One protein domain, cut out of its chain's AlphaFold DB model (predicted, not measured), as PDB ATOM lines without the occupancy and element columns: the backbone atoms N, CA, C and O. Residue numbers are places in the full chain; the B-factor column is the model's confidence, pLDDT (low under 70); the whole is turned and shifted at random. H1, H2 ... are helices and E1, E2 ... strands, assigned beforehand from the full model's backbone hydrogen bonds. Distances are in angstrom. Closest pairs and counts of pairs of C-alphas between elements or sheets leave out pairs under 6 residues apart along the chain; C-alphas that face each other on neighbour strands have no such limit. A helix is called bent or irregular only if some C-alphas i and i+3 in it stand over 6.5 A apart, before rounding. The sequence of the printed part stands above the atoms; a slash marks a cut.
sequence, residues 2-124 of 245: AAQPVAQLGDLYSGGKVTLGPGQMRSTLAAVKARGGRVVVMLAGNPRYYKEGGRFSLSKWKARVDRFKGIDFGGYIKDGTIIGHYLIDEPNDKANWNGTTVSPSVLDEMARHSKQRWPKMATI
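AT A GLANCE: This is residues 2 to 124 of the 245 residues of an uncharacterized protein of Gemmatimonadales bacterium (UniProt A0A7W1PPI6). A small sheet of three parallel strands, E1, E2 and E3, has H1 lying over one face along the strands, while E3 is the longest strand and leads on to H4, far from the mean of the C-alphas. Beyond the E3 edge, H2 and H5 run side by side the same way, H5 grazing the sheet, and the last two printed residues, 123 and 124, pair with E3. The printed part has 123 residues, in the order E1, H1, E2, H2, H3, E3, H4, H5; the sheet's order is E1, E2, E3, and the class is mixed helices and strands, with under half of the residues in named elements. The whole is compact, with a radius of gyration of the C-alphas of 14.7 A and spans of 42 by 29 by 23 A.

IN THESE COORDINATES: Find C-alpha 15 at (4.108, 2.472, 49.888), where E1 begins; it runs to residue 18. H1, residues 22 to 34, is 19.3 A long and irregular, with C-alphas 23 and 26 standing 7.4 A apart. E2 is residues 38 to 41, H2 residues 58 to 66, 12.1 A, and H3 residues 74 to 78. E3, residues 82 to 89, runs 18.3 A to C-alpha 89 at (18.090, -5.269, 40.719). H4 is residues 94 to 97, and H5, residues 104 to 115, runs 16.4 A to C-alpha 115 at (22.649, -6.295, 58.600).

HOW THE PARTS SIT: Begin with E1 and E2, parallel at 22 degrees, where N 16 and O 38 are 2.9 A apart, within hydrogen-bond range. E2 and E3 are parallel at 36 degrees, with N 86 and O 41 2.8 A apart. H1 is on the sheet at a height of 9.5 A, over E2, and runs along the strands, at 1 degree to E2 on the local plane. E1, H1, E2 and E2, H2, H3, E3 are strand-helix-strand units, parallel neighbour strands joined through helices, with right-handed crossovers. H3 only grazes the sheet; the closest C-alphas of H3 and E3, Tyr 76 and Ile 82, are 5.5 A apart. H5 also only grazes it, with C-alphas of Leu 87 and Met 110 closest to each other at 7.0 A. H2 and H5 touch, closest at the C-alphas of Lys 62 and His 113, 7.4 A, at a shallow tilt of 21 degrees, the same way. H4 is apart from H2. H2, H3 and H5 have every O i to N i+4 pair within hydrogen-bond range, H1 has 7 of 9, and H4 is too short for such a pair.

THE WHOLE: The two C-alphas farthest apart are those of Ala 34 and Gly 99, 42.9 A. The printed part has no cut, and the link from E2 to H2, 16 residues, is long. Mean pLDDT of the printed part is 95.9; residue 2 is under 70.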
ATOM      1  N   ALA A   2      12.025   6.141  37.363       67.88
ATOM      2  CA  ALA A   2      11.242   6.738  38.449       67.88
ATOM      3  C   ALA A   2      10.526   5.664  39.278       67.88
ATOM      4  O   ALA A   2       9.720   4.893  38.752       67.88
ATOM      5  N   ALA A   3      10.848   5.613  40.567       79.94
ATOM      6  CA  ALA A   3      10.017   4.943  41.557       79.94
ATOM      7  C   ALA A   3       8.773   5.798  41.872       79.94
ATOM      8  O   ALA A   3       8.632   6.896  41.330       79.94
ATOM      9  N   GLN A   4       7.861   5.299  42.711       83.62
ATOM     10  CA  GLN A   4       6.670   6.052  43.113       83.62
ATOM     11  C   GLN A   4       7.073   7.381  43.781       83.62
ATOM     12  O   GLN A   4       7.884   7.360  44.711       83.62
ATOM     13  N   PRO A   5       6.530   8.533  43.345       87.69
ATOM     14  CA  PRO A   5       6.774   9.802  44.011       87.69
ATOM     15  C   PRO A   5       6.229   9.767  45.436       87.69
ATOM     16  O   PRO A   5       5.090   9.358  45.657       87.69
ATOM     17  N   VAL A   6       7.006  10.273  46.393       89.38
ATOM     18  CA  VAL A   6       6.596  10.356  47.808       89.38
ATOM     19  C   VAL A   6       5.302  11.157  47.975       89.38
ATOM     20  O   VAL A   6       4.470  10.815  48.807       89.38
ATOM     21  N   ALA A   7       5.085  12.171  47.132       90.00
ATOM     22  CA  ALA A   7       3.864  12.974  47.126       90.00
ATOM     23  C   ALA A   7       2.586  12.173  46.805       90.00
ATOM     24  O   ALA A   7       1.496  12.630  47.121       90.00
ATOM     25  N   GLN A   8       2.707  10.994  46.188       89.06
ATOM     26  CA  GLN A   8       1.574  10.121  45.859       89.06
ATOM     27  C   GLN A   8       1.284   9.085  46.964       89.06
ATOM     28  O   GLN A   8       0.325   8.315  46.850       89.06
ATOM     29  N   LEU A   9       2.105   9.040  48.025       91.50
ATOM     30  CA  LEU A   9       1.840   8.213  49.200       91.50
ATOM     31  C   LEU A   9       0.681   8.808  50.013       91.50
ATOM     32  O   LEU A   9       0.612  10.023  50.204       91.50
ATOM     33  N   GLY A  10      -0.216   7.948  50.488       85.94
ATOM     34  CA  GLY A  10      -1.414   8.327  51.239       85.94
ATOM     35  C   GLY A  10      -2.657   8.576  50.376       85.94
ATOM     36  O   GLY A  10      -3.763   8.499  50.904       85.94
ATOM     37  N   ASP A  11      -2.514   8.772  49.056       88.50
ATOM     38  CA  ASP A  11      -3.638   8.854  48.097       88.50
ATOM     39  C   ASP A  11      -3.649   7.666  47.123       88.50
ATOM     40  O   ASP A  11      -4.552   6.827  47.149       88.50
ATOM     41  N   LEU A  12      -2.616   7.533  46.290       89.75
ATOM     42  CA  LEU A  12      -2.577   6.476  45.276       89.75
ATOM     43  C   LEU A  12      -1.861   5.215  45.764       89.75
ATOM     44  O   LEU A  12      -2.194   4.103  45.359       89.75
ATOM     45  N   TYR A  13      -0.885   5.388  46.651       92.56
ATOM     46  CA  TYR A  13      -0.041   4.314  47.157       92.56
ATOM     47  C   TYR A  13       0.006   4.338  48.684       92.56
ATOM     48  O   TYR A  13       0.098   5.402  49.289       92.56
ATOM     49  N   SER A  14       0.042   3.167  49.314       92.81
ATOM     50  CA  SER A  14       0.409   3.027  50.733       92.81
ATOM     51  C   SER A  14       1.922   2.844  50.930       92.81
ATOM     52  O   SER A  14       2.432   2.901  52.048       92.81
ATOM     53  N   GLY A  15       2.668   2.651  49.840       93.50
ATOM     54  CA  GLY A  15       4.108   2.472  49.888       93.50
ATOM     55  C   GLY A  15       4.781   2.387  48.524       93.50
ATOM     56  O   GLY A  15       4.134   2.471  47.480       93.50
ATOM     57  N   GLY A  16       6.102   2.230  48.527       94.25
ATOM     58  CA  GLY A  16       6.888   2.183  47.298       94.25
ATOM     59  C   GLY A  16       8.359   1.851  47.512       94.25
ATOM     60  O   GLY A  16       8.772   1.364  48.562       94.25
ATOM     61  N   LYS A  17       9.171   2.138  46.496       94.75
ATOM     62  CA  LYS A  17      10.635   2.112  46.598       94.75
ATOM     63  C   LYS A  17      11.171   3.539  46.585       94.75
ATOM     64  O   LYS A  17      10.728   4.337  45.770       94.75
ATOM     65  N   VAL A  18      12.179   3.841  47.396       94.88
ATOM     66  CA  VAL A  18      12.933   5.101  47.297       94.88
ATOM     67  C   VAL A  18      14.399   4.830  46.978       94.88
ATOM     68  O   VAL A  18      14.957   3.793  47.330       94.88
ATOM     69  N   THR A  19      15.033   5.739  46.243       93.94
ATOM     70  CA  THR A  19      16.443   5.632  45.839       93.94
ATOM     71  C   THR A  19      17.045   7.025  45.879       93.94
ATOM     72  O   THR A  19      16.845   7.808  44.956       93.94
ATOM     73  N   LEU A  20      17.726   7.350  46.974       90.81
ATOM     74  CA  LEU A  20      18.183   8.706  47.282       90.81
ATOM     75  C   LEU A  20      19.597   8.682  47.846       90.81
ATOM     76  O   LEU A  20      20.051   7.646  48.317       90.81
ATOM     77  N   GLY A  21      20.291   9.819  47.793       94.25
ATOM     78  CA  GLY A  21      21.566  10.003  48.485       94.25
ATOM     79  C   GLY A  21      21.388  10.291  49.987       94.25
ATOM     80  O   GLY A  21      20.283  10.631  50.412       94.25
ATOM     81  N   PRO A  22      22.471  10.222  50.786       95.62
ATOM     82  CA  PRO A  22      22.413  10.456  52.233       95.62
ATOM     83  C   PRO A  22      21.779  11.801  52.621       95.62
ATOM     84  O   PRO A  22      20.919  11.835  53.496       95.62
ATOM     85  N   GLY A  23      22.122  12.886  51.912       95.94
ATOM     86  CA  GLY A  23      21.646  14.241  52.227       95.94
ATOM     87  C   GLY A  23      20.131  14.453  52.105       95.94
ATOM     88  O   GLY A  23      19.596  15.368  52.714       95.94
ATOM     89  N   GLN A  24      19.418  13.596  51.366       95.62
ATOM     90  CA  GLN A  24      17.958  13.685  51.188       95.62
ATOM     91  C   GLN A  24      17.195  12.597  51.952       95.62
ATOM     92  O   GLN A  24      15.963  12.601  51.983       95.62
ATOM     93  N   MET A  25      17.902  11.624  52.533       96.19
ATOM     94  CA  MET A  25      17.273  10.417  53.056       96.19
ATOM     95  C   MET A  25      16.411  10.709  54.288       96.19
ATOM     96  O   MET A  25      15.264  10.276  54.335       96.19
ATOM     97  N   ARG A  26      16.919  11.481  55.262       95.62
ATOM     98  CA  ARG A  26      16.170  11.777  56.501       95.62
ATOM     99  C   ARG A  26      14.896  12.576  56.224       95.62
ATOM    100  O   ARG A  26      13.831  12.168  56.676       95.62
ATOM    101  N   SER A  27      14.989  13.661  55.454       96.50
ATOM    102  CA  SER A  27      13.823  14.486  55.101       96.50
ATOM    103  C   SER A  27      12.797  13.700  54.288       96.50
ATOM    104  O   SER A  27      11.597  13.817  54.526       96.50
ATOM    105  N   THR A  28      13.252  12.823  53.388       96.88
ATOM    106  CA  THR A  28      12.338  11.961  52.635       96.88
ATOM    107  C   THR A  28      11.636  10.948  53.531       96.88
ATOM    108  O   THR A  28      10.427  10.784  53.413       96.88
ATOM    109  N   LEU A  29      12.351  10.277  54.436       97.56
ATOM    110  CA  LEU A  29      11.736   9.317  55.354       97.56
ATOM    111  C   LEU A  29      10.741   9.992  56.304       97.56
ATOM    112  O   LEU A  29       9.668   9.441  56.534       97.56
ATOM    113  N   ALA A  30      11.039  11.207  56.771       97.31
ATOM    114  CA  ALA A  30      10.085  12.016  57.525       97.31
ATOM    115  C   ALA A  30       8.817  12.308  56.702       97.31
ATOM    116  O   ALA A  30       7.710  12.120  57.199       97.31
ATOM    117  N   ALA A  31       8.958  12.678  55.423       97.12
ATOM    118  CA  ALA A  31       7.820  12.914  54.533       97.12
ATOM    119  C   ALA A  31       7.016  11.636  54.224       97.12
ATOM    120  O   ALA A  31       5.790  11.685  54.148       97.12
ATOM    121  N   VAL A  32       7.681  10.486  54.065       97.69
ATOM    122  CA  VAL A  32       7.019   9.178  53.920       97.69
ATOM    123  C   VAL A  32       6.205   8.871  55.178       97.69
ATOM    124  O   VAL A  32       5.018   8.563  55.071       97.69
ATOM    125  N   LYS A  33       6.817   9.011  56.360       97.00
ATOM    126  CA  LYS A  33       6.176   8.772  57.657       97.00
ATOM    127  C   LYS A  33       4.970   9.682  57.884       97.00
ATOM    128  O   LYS A  33       3.906   9.191  58.244       97.00
ATOM    129  N   ALA A  34       5.105  10.982  57.617       97.00
ATOM    130  CA  ALA A  34       4.020  11.958  57.752       97.00
ATOM    131  C   ALA A  34       2.801  11.628  56.868       97.00
ATOM    132  O   ALA A  34       1.689  12.057  57.154       97.00
ATOM    133  N   ARG A  35       3.000  10.840  55.806       95.94
ATOM    134  CA  ARG A  35       1.947  10.367  54.894       95.94
ATOM    135  C   ARG A  35       1.442   8.962  55.225       95.94
ATOM    136  O   ARG A  35       0.705   8.384  54.431       95.94
ATOM    137  N   GLY A  36       1.880   8.379  56.344       94.31
ATOM    138  CA  GLY A  36       1.588   6.991  56.715       94.31
ATOM    139  C   GLY A  36       2.165   5.958  55.737       94.31
ATOM    140  O   GLY A  36       1.711   4.814  55.701       94.31
ATOM    141  N   GLY A  37       3.128   6.366  54.908       94.94
ATOM    142  CA  GLY A  37       3.691   5.549  53.846       94.94
ATOM    143  C   GLY A  37       4.737   4.554  54.343       94.94
ATOM    144  O   GLY A  37       5.308   4.692  55.424       94.94
ATOM    145  N   ARG A  38       5.024   3.554  53.507       95.88
ATOM    146  CA  ARG A  38       6.032   2.518  53.774       95.88
ATOM    147  C   ARG A  38       6.940   2.313  52.582       95.88
ATOM    148  O   ARG A  38       6.464   2.214  51.453       95.88
ATOM    149  N   VAL A  39       8.245   2.228  52.796       97.56
ATOM    150  CA  VAL A  39       9.199   2.168  51.688       97.56
ATOM    151  C   VAL A  39      10.236   1.071  51.835       97.56
ATOM    152  O   VAL A  39      10.753   0.796  52.916       97.56
ATOM    153  N   VAL A  40      10.581   0.479  50.695       97.81
ATOM    154  CA  VAL A  40      11.853  -0.219  50.522       97.81
ATOM    155  C   VAL A  40      12.895   0.815  50.093       97.81
ATOM    156  O   VAL A  40      12.691   1.541  49.114       97.81
ATOM    157  N   VAL A  41      14.020   0.897  50.797       97.75
ATOM    158  CA  VAL A  41      15.098   1.847  50.493       97.75
ATOM    159  C   VAL A  41      16.171   1.184  49.633       97.75
ATOM    160  O   VAL A  41      16.617   0.085  49.933       97.75
ATOM    161  N   MET A  42      16.612   1.831  48.554       97.56
ATOM    162  CA  MET A  42      17.771   1.401  47.765       97.56
ATOM    163  C   MET A  42      18.939   2.347  48.034       97.56
ATOM    164  O   MET A  42      18.949   3.476  47.538       97.56
ATOM    165  N   LEU A  43      19.925   1.881  48.800       97.94
ATOM    166  CA  LEU A  43      21.042   2.713  49.261       97.94
ATOM    167  C   LEU A  43      22.170   2.804  48.221       97.94
ATOM    168  O   LEU A  43      22.799   3.849  48.058       97.94
ATOM    169  N   ALA A  44      22.395   1.737  47.447       97.69
ATOM    170  CA  ALA A  44      23.490   1.692  46.475       97.69
ATOM    171  C   ALA A  44      23.315   2.671  45.289       97.69
ATOM    172  O   ALA A  44      24.293   3.176  44.721       97.69
ATOM    173  N   GLY A  45      22.066   3.007  44.947       95.19
ATOM    174  CA  GLY A  45      21.725   3.891  43.833       95.19
ATOM    175  C   GLY A  45      21.775   3.195  42.469       95.19
ATOM    176  O   GLY A  45      21.442   2.025  42.347       95.19
ATOM    177  N   ASN A  46      22.146   3.921  41.411       94.56
ATOM    178  CA  ASN A  46      22.194   3.365  40.054       94.56
ATOM    179  C   ASN A  46      23.336   2.326  39.895       94.56
ATOM    180  O   ASN A  46      24.456   2.632  40.313       94.56
ATOM    181  N   PRO A  47      23.100   1.173  39.225       95.19
ATOM    182  CA  PRO A  47      24.119   0.160  38.927       95.19
ATOM    183  C   PRO A  47      25.433   0.668  38.345       95.19
ATOM    184  O   PRO A  47      26.475   0.093  38.642       95.19
ATOM    185  N   ARG A  48      25.427   1.766  37.578       95.75
ATOM    186  CA  ARG A  48      26.656   2.361  37.027       95.75
ATOM    187  C   ARG A  48      27.714   2.681  38.089       95.75
ATOM    188  O   ARG A  48      28.893   2.709  37.773       95.75
ATOM    189  N   TYR A  49      27.303   2.913  39.339       97.44
ATOM    190  CA  TYR A  49      28.206   3.261  40.439       97.44
ATOM    191  C   TYR A  49      28.803   2.060  41.173       97.44
ATOM    192  O   TYR A  49      29.681   2.243  42.011       97.44
ATOM    193  N   TYR A  50      28.312   0.853  40.909       97.88
ATOM    194  CA  TYR A  50      28.819  -0.379  41.513       97.88
ATOM    195  C   TYR A  50      29.082  -1.460  40.462       97.88
ATOM    196  O   TYR A  50      29.010  -2.660  40.732       97.88
ATOM    197  N   LYS A  51      29.415  -0.999  39.253       97.75
ATOM    198  CA  LYS A  51      29.944  -1.813  38.170       97.75
ATOM    199  C   LYS A  51      31.434  -1.553  37.950       97.75
ATOM    200  O   LYS A  51      31.949  -0.469  38.224       97.75
ATOM    201  N   GLU A  52      32.111  -2.561  37.428       96.19
ATOM    202  CA  GLU A  52      33.515  -2.553  37.026       96.19
ATOM    203  C   GLU A  52      33.632  -3.345  35.727       96.19
ATOM    204  O   GLU A  52      33.211  -4.500  35.679       96.19
ATOM    205  N   GLY A  53      34.052  -2.699  34.634       93.69
ATOM    206  CA  GLY A  53      33.991  -3.312  33.298       93.69
ATOM    207  C   GLY A  53      32.593  -3.848  32.944       93.69
ATOM    208  O   GLY A  53      32.455  -4.928  32.378       93.69
ATOM    209  N   GLY A  54      31.530  -3.166  33.392       94.50
ATOM    210  CA  GLY A  54      30.134  -3.593  33.208       94.50
ATOM    211  C   GLY A  54      29.648  -4.728  34.128       94.50
ATOM    212  O   GLY A  54      28.437  -4.953  34.206       94.50
ATOM    213  N   ARG A  55      30.545  -5.398  34.860       96.31
ATOM    214  CA  ARG A  55      30.243  -6.480  35.816       96.31
ATOM    215  C   ARG A  55      29.945  -5.919  37.202       96.31
ATOM    216  O   ARG A  55      30.353  -4.807  37.516       96.31
ATOM    217  N   PHE A  56      29.242  -6.675  38.041       98.31
ATOM    218  CA  PHE A  56      29.005  -6.290  39.436       98.31
ATOM    219  C   PHE A  56      30.314  -6.240  40.241       98.31
ATOM    220  O   PHE A  56      31.135  -7.147  40.133       98.31
ATOM    221  N   SER A  57      30.472  -5.219  41.088       98.50
ATOM    222  CA  SER A  57      31.590  -5.090  42.029       98.50
ATOM    223  C   SER A  57      31.067  -4.941  43.460       98.50
ATOM    224  O   SER A  57      30.444  -3.934  43.814       98.50
ATOM    225  N   LEU A  58      31.326  -5.952  44.297       98.75
ATOM    226  CA  LEU A  58      30.880  -5.981  45.693       98.75
ATOM    227  C   LEU A  58      31.513  -4.855  46.519       98.75
ATOM    228  O   LEU A  58      30.823  -4.228  47.319       98.75
ATOM    229  N   SER A  59      32.802  -4.572  46.316       98.75
ATOM    230  CA  SER A  59      33.513  -3.499  47.024       98.75
ATOM    231  C   SER A  59      32.896  -2.133  46.717       98.75
ATOM    232  O   SER A  59      32.579  -1.379  47.640       98.75
ATOM    233  N   LYS A  60      32.611  -1.845  45.440       98.81
ATOM    234  CA  LYS A  60      31.925  -0.608  45.045       98.81
ATOM    235  C   LYS A  60      30.510  -0.554  45.609       98.81
ATOM    236  O   LYS A  60      30.113   0.486  46.128       98.81
ATOM    237  N   TRP A  61      29.753  -1.655  45.585       98.75
ATOM    238  CA  TRP A  61      28.423  -1.697  46.205       98.75
ATOM    239  C   TRP A  61      28.478  -1.382  47.709       98.75
ATOM    240  O   TRP A  61      27.739  -0.510  48.171       98.75
ATOM    241  N   LYS A  62      29.402  -2.006  48.457       98.81
ATOM    242  CA  LYS A  62      29.620  -1.737  49.891       98.81
ATOM    243  C   LYS A  62      29.960  -0.268  50.136       98.81
ATOM    244  O   LYS A  62      29.309   0.372  50.958       98.81
ATOM    245  N   ALA A  63      30.873   0.306  49.348       98.62
ATOM    246  CA  ALA A  63      31.227   1.723  49.436       98.62
ATOM    247  C   ALA A  63      30.017   2.650  49.219       98.62
ATOM    248  O   ALA A  63      29.894   3.688  49.868       98.62
ATOM    249  N   ARG A  64      29.073   2.281  48.340       98.44
ATOM    250  CA  ARG A  64      27.836   3.053  48.142       98.44
ATOM    251  C   ARG A  64      26.911   3.007  49.355       98.44
ATOM    252  O   ARG A  64      26.349   4.046  49.701       98.44
ATOM    253  N   VAL A  65      26.763   1.838  49.976       98.56
ATOM    254  CA  VAL A  65      25.943   1.628  51.183       98.56
ATOM    255  C   VAL A  65      26.557   2.329  52.396       98.56
ATOM    256  O   VAL A  65      25.842   2.944  53.186       98.56
ATOM    257  N   ASP A  66      27.884   2.340  52.503       98.44
ATOM    258  CA  ASP A  66      28.608   2.920  53.640       98.44
ATOM    259  C   ASP A  66      28.493   4.440  53.743       98.44
ATOM    260  O   ASP A  66      28.659   5.005  54.824       98.44
ATOM    261  N   ARG A  67      28.083   5.107  52.661       98.19
ATOM    262  CA  ARG A  67      27.732   6.536  52.667       98.19
ATOM    263  C   ARG A  67      26.575   6.871  53.618       98.19
ATOM    264  O   ARG A  67      26.387   8.039  53.935       98.19
ATOM    265  N   PHE A  68      25.798   5.877  54.057       98.12
ATOM    266  CA  PHE A  68      24.656   6.048  54.962       98.12
ATOM    267  C   PHE A  68      24.979   5.705  56.422       98.12
ATOM    268  O   PHE A  68      24.083   5.777  57.255       98.12
ATOM    269  N   LYS A  69      26.232   5.359  56.762       94.38
ATOM    270  CA  LYS A  69      26.609   4.897  58.115       94.38
ATOM    271  C   LYS A  69      26.282   5.883  59.248       94.38
ATOM    272  O   LYS A  69      26.088   5.451  60.372       94.38
ATOM    273  N   GLY A  70      26.212   7.183  58.950       94.31
ATOM    274  CA  GLY A  70      25.857   8.230  59.917       94.31
ATOM    275  C   GLY A  70      24.358   8.536  60.017       94.31
ATOM    276  O   GLY A  70      23.980   9.463  60.723       94.31
ATOM    277  N   ILE A  71      23.497   7.822  59.284       95.69
ATOM    278  CA  ILE A  71      22.047   8.024  59.337       95.69
ATOM    279  C   ILE A  71      21.431   6.997  60.282       95.69
ATOM    280  O   ILE A  71      21.513   5.791  60.048       95.69
ATOM    281  N   ASP A  72      20.744   7.492  61.308       94.31
ATOM    282  CA  ASP A  72      19.914   6.653  62.162       94.31
ATOM    283  C   ASP A  72      18.606   6.269  61.447       94.31
ATOM    284  O   ASP A  72      17.717   7.100  61.226       94.31
ATOM    285  N   PHE A  73      18.499   4.993  61.069       97.56
ATOM    286  CA  PHE A  73      17.273   4.396  60.536       97.56
ATOM    287  C   PHE A  73      16.412   3.722  61.609       97.56
ATOM    288  O   PHE A  73      15.300   3.303  61.293       97.56
ATOM    289  N   GLY A  74      16.890   3.598  62.851       97.00
ATOM    290  CA  GLY A  74      16.270   2.789  63.899       97.00
ATOM    291  C   GLY A  74      14.805   3.142  64.136       97.00
ATOM    292  O   GLY A  74      13.952   2.252  64.121       97.00
ATOM    293  N   GLY A  75      14.495   4.437  64.256       97.38
ATOM    294  CA  GLY A  75      13.118   4.918  64.409       97.38
ATOM    295  C   GLY A  75      12.207   4.536  63.236       97.38
ATOM    296  O   GLY A  75      11.120   4.007  63.453       97.38
ATOM    297  N   TYR A  76      12.684   4.721  62.001       98.12
ATOM    298  CA  TYR A  76      11.928   4.421  60.778       98.12
ATOM    299  C   TYR A  76      11.767   2.919  60.511       98.12
ATOM    300  O   TYR A  76      10.805   2.501  59.873       98.12
ATOM    301  N   ILE A  77      12.710   2.090  60.964       97.81
ATOM    302  CA  ILE A  77      12.570   0.628  60.926       97.81
ATOM    303  C   ILE A  77      11.526   0.197  61.961       97.81
ATOM    304  O   ILE A  77      10.634  -0.587  61.649       97.81
ATOM    305  N   LYS A  78      11.619   0.722  63.191       96.81
ATOM    306  CA  LYS A  78      10.749   0.341  64.313       96.81
ATOM    307  C   LYS A  78       9.278   0.672  64.053       96.81
ATOM    308  O   LYS A  78       8.420  -0.136  64.389       96.81
ATOM    309  N   ASP A  79       8.984   1.832  63.469       96.19
ATOM    310  CA  ASP A  79       7.604   2.242  63.165       96.19
ATOM    311  C   ASP A  79       7.062   1.687  61.831       96.19
ATOM    312  O   ASP A  79       5.885   1.866  61.505       96.19
ATOM    313  N   GLY A  80       7.897   0.970  61.072       96.06
ATOM    314  CA  GLY A  80       7.535   0.349  59.801       96.06
ATOM    315  C   GLY A  80       7.534   1.298  58.602       96.06
ATOM    316  O   GLY A  80       7.103   0.883  57.522       96.06
ATOM    317  N   THR A  81       8.022   2.536  58.748       97.69
ATOM    318  CA  THR A  81       8.261   3.450  57.618       97.69
ATOM    319  C   THR A  81       9.233   2.822  56.615       97.69
ATOM    320  O   THR A  81       9.000   2.881  55.410       97.69
ATOM    321  N   ILE A  82      10.304   2.181  57.093       98.25
ATOM    322  CA  ILE A  82      11.192   1.347  56.277       98.25
ATOM    323  C   ILE A  82      10.798  -0.113  56.465       98.25
ATOM    324  O   ILE A  82      10.891  -0.648  57.565       98.25
ATOM    325  N   ILE A  83      10.436  -0.778  55.369       97.75
ATOM    326  CA  ILE A  83      10.109  -2.214  55.369       97.75
ATOM    327  C   ILE A  83      11.251  -3.093  54.840       97.75
ATOM    328  O   ILE A  83      11.171  -4.315  54.932       97.75
ATOM    329  N   GLY A  84      12.317  -2.494  54.296       98.38
ATOM    330  CA  GLY A  84      13.533  -3.217  53.926       98.38
ATOM    331  C   GLY A  84      14.521  -2.425  53.068       98.38
ATOM    332  O   GLY A  84      14.218  -1.343  52.565       98.38
ATOM    333  N   HIS A  85      15.703  -3.004  52.876       98.75
ATOM    334  CA  HIS A  85      16.780  -2.564  52.003       98.75
ATOM    335  C   HIS A  85      16.740  -3.358  50.693       98.75
ATOM    336  O   HIS A  85      16.994  -4.560  50.664       98.75
ATOM    337  N   TYR A  86      16.468  -2.668  49.591       98.62
ATOM    338  CA  TYR A  86      16.634  -3.176  48.235       98.62
ATOM    339  C   TYR A  86      18.124  -3.285  47.899       98.62
ATOM    340  O   TYR A  86      18.771  -2.274  47.609       98.62
ATOM    341  N   LEU A  87      18.666  -4.500  47.924       98.75
ATOM    342  CA  LEU A  87      20.094  -4.732  47.730       98.75
ATOM    343  C   LEU A  87      20.510  -4.537  46.270       98.75
ATOM    344  O   LEU A  87      21.483  -3.839  45.982       98.75
ATOM    345  N   ILE A  88      19.782  -5.164  45.342       98.50
ATOM    346  CA  ILE A  88      20.148  -5.204  43.924       98.50
ATOM    347  C   ILE A  88      18.961  -5.562  43.029       98.50
ATOM    348  O   ILE A  88      17.992  -6.201  43.447       98.50
ATOM    349  N   ASP A  89      19.065  -5.108  41.785       97.00
ATOM    350  CA  ASP A  89      18.090  -5.269  40.719       97.00
ATOM    351  C   ASP A  89      18.458  -6.429  39.783       97.00
ATOM    352  O   ASP A  89      19.521  -6.380  39.179       97.00
ATOM    353  N   GLU A  90      17.606  -7.450  39.653       96.62
ATOM    354  CA  GLU A  90      17.745  -8.545  38.672       96.62
ATOM    355  C   GLU A  90      19.167  -9.139  38.583       96.62
ATOM    356  O   GLU A  90      19.775  -9.156  37.510       96.62
ATOM    357  N   PRO A  91      19.738  -9.652  39.695       98.06
ATOM    358  CA  PRO A  91      21.072 -10.268  39.701       98.06
ATOM    359  C   PRO A  91      21.182 -11.486  38.772       98.06
ATOM    360  O   PRO A  91      22.273 -11.859  38.348       98.06
ATOM    361  N   ASN A  92      20.042 -12.095  38.447       97.50
ATOM    362  CA  ASN A  92      19.900 -13.252  37.574       97.50
ATOM    363  C   ASN A  92      19.920 -12.910  36.072       97.50
ATOM    364  O   ASN A  92      19.981 -13.828  35.256       97.50
ATOM    365  N   ASP A  93      19.807 -11.634  35.689       96.31
ATOM    366  CA  ASP A  93      19.797 -11.230  34.282       96.31
ATOM    367  C   ASP A  93      21.221 -10.939  33.791       96.31
ATOM    368  O   ASP A  93      21.823  -9.923  34.134       96.31
ATOM    369  N   LYS A  94      21.764 -11.826  32.952       96.31
ATOM    370  CA  LYS A  94      23.114 -11.690  32.382       96.31
ATOM    371  C   LYS A  94      23.302 -10.385  31.600       96.31
ATOM    372  O   LYS A  94      24.407  -9.841  31.609       96.31
ATOM    373  N   ALA A  95      22.252  -9.860  30.961       95.94
ATOM    374  CA  ALA A  95      22.333  -8.609  30.207       95.94
ATOM    375  C   ALA A  95      22.622  -7.412  31.128       95.94
ATOM    376  O   ALA A  95      23.339  -6.486  30.751       95.94
ATOM    377  N   ASN A  96      22.146  -7.461  32.376       94.75
ATOM    378  CA  ASN A  96      22.401  -6.411  33.358       94.75
ATOM    379  C   ASN A  96      23.845  -6.416  33.880       94.75
ATOM    380  O   ASN A  96      24.264  -5.415  34.460       94.75
ATOM    381  N   TRP A  97      24.618  -7.484  33.678       96.44
ATOM    382  CA  TRP A  97      25.851  -7.749  34.433       96.44
ATOM    383  C   TRP A  97      26.995  -8.287  33.555       96.44
ATOM    384  O   TRP A  97      27.805  -9.102  34.001       96.44
ATOM    385  N   ASN A  98      27.061  -7.814  32.306       95.81
ATOM    386  CA  ASN A  98      28.104  -8.136  31.325       95.81
ATOM    387  C   ASN A  98      28.299  -9.655  31.124       95.81
ATOM    388  O   ASN A  98      29.385 -10.204  31.313       95.81
ATOM    389  N   GLY A  99      27.201 -10.353  30.820       95.75
ATOM    390  CA  GLY A  99      27.200 -11.778  30.478       95.75
ATOM    391  C   GLY A  99      27.185 -12.734  31.675       95.75
ATOM    392  O   GLY A  99      26.967 -13.933  31.493       95.75
ATOM    393  N   THR A 100      27.344 -12.238  32.906       95.19
ATOM    394  CA  THR A 100      27.421 -13.079  34.115       95.19
ATOM    395  C   THR A 100      26.428 -12.669  35.179       95.19
ATOM    396  O   THR A 100      26.254 -11.489  35.416       95.19
ATOM    397  N   THR A 101      25.803 -13.620  35.864       97.19
ATOM    398  CA  THR A 101      24.887 -13.307  36.971       97.19
ATOM    399  C   THR A 101      25.639 -13.011  38.271       97.19
ATOM    400  O   THR A 101      26.743 -13.515  38.468       97.19
ATOM    401  N   VAL A 102      25.021 -12.279  39.201       98.38
ATOM    402  CA  VAL A 102      25.545 -12.102  40.569       98.38
ATOM    403  C   VAL A 102      25.110 -13.281  41.437       98.38
ATOM    404  O   VAL A 102      23.920 -13.436  41.703       98.38
ATOM    405  N   SER A 103      26.056 -14.117  41.869       98.12
ATOM    406  CA  SER A 103      25.752 -15.385  42.546       98.12
ATOM    407  C   SER A 103      24.979 -15.205  43.864       98.12
ATOM    408  O   SER A 103      25.194 -14.220  44.577       98.12
ATOM    409  N   PRO A 104      24.149 -16.186  44.269       98.31
ATOM    410  CA  PRO A 104      23.484 -16.178  45.573       98.31
ATOM    411  C   PRO A 104      24.416 -15.972  46.775       98.31
ATOM    412  O   PRO A 104      24.034 -15.282  47.714       98.31
ATOM    413  N   SER A 105      25.648 -16.493  46.737       98.38
ATOM    414  CA  SER A 105      26.644 -16.266  47.796       98.38
ATOM    415  C   SER A 105      27.057 -14.794  47.916       98.38
ATOM    416  O   SER A 105      27.165 -14.269  49.021       98.38
ATOM    417  N   VAL A 106      27.225 -14.096  46.789       98.75
ATOM    418  CA  VAL A 106      27.513 -12.655  46.777       98.75
ATOM    419  C   VAL A 106      26.310 -11.854  47.282       98.75
ATOM    420  O   VAL A 106      26.489 -10.882  48.012       98.75
ATOM    421  N   LEU A 107      25.085 -12.270  46.944       98.81
ATOM    422  CA  LEU A 107      23.862 -11.641  47.461       98.81
ATOM    423  C   LEU A 107      23.742 -11.774  48.984       98.81
ATOM    424  O   LEU A 107      23.353 -10.817  49.656       98.81
ATOM    425  N   ASP A 108      24.104 -12.933  49.528       98.69
ATOM    426  CA  ASP A 108      24.091 -13.175  50.970       98.69
ATOM    427  C   ASP A 108      25.160 -12.345  51.698       98.69
ATOM    428  O   ASP A 108      24.903 -11.768  52.753       98.69
ATOM    429  N   GLU A 109      26.328 -12.166  51.081       98.88
ATOM    430  CA  GLU A 109      27.381 -11.276  51.576       98.88
ATOM    431  C   GLU A 109      26.962  -9.789  51.552       98.88
ATOM    432  O   GLU A 109      27.263  -9.035  52.483       98.88
ATOM    433  N   MET A 110      26.217  -9.351  50.530       98.88
ATOM    434  CA  MET A 110      25.611  -8.010  50.502       98.88
ATOM    435  C   MET A 110      24.616  -7.823  51.653       98.88
ATOM    436  O   MET A 110      24.627  -6.793  52.335       98.88
ATOM    437  N   ALA A 111      23.763  -8.826  51.881       98.88
ATOM    438  CA  ALA A 111      22.788  -8.814  52.960       98.88
ATOM    439  C   ALA A 111      23.467  -8.774  54.336       98.88
ATOM    440  O   ALA A 111      23.104  -7.946  55.177       98.88
ATOM    441  N   ARG A 112      24.518  -9.579  54.536       98.88
ATOM    442  CA  ARG A 112      25.348  -9.572  55.749       98.88
ATOM    443  C   ARG A 112      25.916  -8.184  56.036       98.88
ATOM    444  O   ARG A 112      25.759  -7.681  57.146       98.88
ATOM    445  N   HIS A 113      26.514  -7.531  55.035       98.75
ATOM    446  CA  HIS A 113      27.081  -6.179  55.174       98.75
ATOM    447  C   HIS A 113      26.028  -5.134  55.572       98.75
ATOM    448  O   HIS A 113      26.297  -4.256  56.393       98.75
ATOM    449  N   SER A 114      24.813  -5.239  55.020       98.56
ATOM    450  CA  SER A 114      23.682  -4.390  55.412       98.56
ATOM    451  C   SER A 114      23.260  -4.643  56.862       98.56
ATOM    452  O   SER A 114      23.094  -3.696  57.634       98.56
ATOM    453  N   LYS A 115      23.103  -5.914  57.256       98.38
ATOM    454  CA  LYS A 115      22.649  -6.295  58.600       98.38
ATOM    455  C   LYS A 115      23.658  -5.968  59.697       98.38
ATOM    456  O   LYS A 115      23.233  -5.678  60.805       98.38
ATOM    457  N   GLN A 116      24.958  -5.920  59.403       97.62
ATOM    458  CA  GLN A 116      25.963  -5.431  60.361       97.62
ATOM    459  C   GLN A 116      25.688  -3.997  60.841       97.62
ATOM    460  O   GLN A 116      26.081  -3.642  61.945       97.62
ATOM    461  N   ARG A 117      25.019  -3.176  60.023       94.81
ATOM    462  CA  ARG A 117      24.666  -1.786  60.358       94.81
ATOM    463  C   ARG A 117      23.227  -1.661  60.835       94.81
ATOM    464  O   ARG A 117      22.952  -0.942  61.788       94.81
ATOM    465  N   TRP A 118      22.309  -2.371  60.182       97.50
ATOM    466  CA  TRP A 118      20.879  -2.309  60.486       97.50
ATOM    467  C   TRP A 118      20.299  -3.722  60.632       97.50
ATOM    468  O   TRP A 118      19.597  -4.187  59.732       97.50
ATOM    469  N   PRO A 119      20.552  -4.419  61.760       96.81
ATOM    470  CA  PRO A 119      20.186  -5.831  61.928       96.81
ATOM    471  C   PRO A 119      18.691  -6.117  61.741       96.81
ATOM    472  O   PRO A 119      18.312  -7.184  61.261       96.81
ATOM    473  N   LYS A 120      17.842  -5.145  62.100       97.62
ATOM    474  CA  LYS A 120      16.377  -5.235  62.016       97.62
ATOM    475  C   LYS A 120      15.797  -4.749  60.682       97.62
ATOM    476  O   LYS A 120      14.591  -4.840  60.484       97.62
ATOM    477  N   MET A 121      16.617  -4.224  59.767       98.25
ATOM    478  CA  MET A 121      16.160  -3.869  58.424       98.25
ATOM    479  C   MET A 121      16.200  -5.122  57.546       98.25
ATOM    480  O   MET A 121      17.272  -5.681  57.315       98.25
ATOM    481  N   ALA A 122      15.041  -5.554  57.046       98.75
ATOM    482  CA  ALA A 122      14.974  -6.666  56.101       98.75
ATOM    483  C   ALA A 122      15.809  -6.370  54.850       98.75
ATOM    484  O   ALA A 122      15.889  -5.228  54.409       98.75
ATOM    485  N   THR A 123      16.403  -7.385  54.248       98.88
ATOM    486  CA  THR A 123      17.217  -7.287  53.041       98.88
ATOM    487  C   THR A 123      16.521  -8.005  51.891       98.88
ATOM    488  O   THR A 123      16.057  -9.137  52.015       98.88
ATOM    489  N   ILE A 124      16.387  -7.303  50.768       98.88
ATOM    490  CA  ILE A 124      15.476  -7.676  49.686       98.88
ATOM    491  C   ILE A 124      16.229  -7.670  48.359       98.88
ATOM    492  O   ILE A 124      16.854  -6.675  47.991       98.88
TER     493      ILE A 124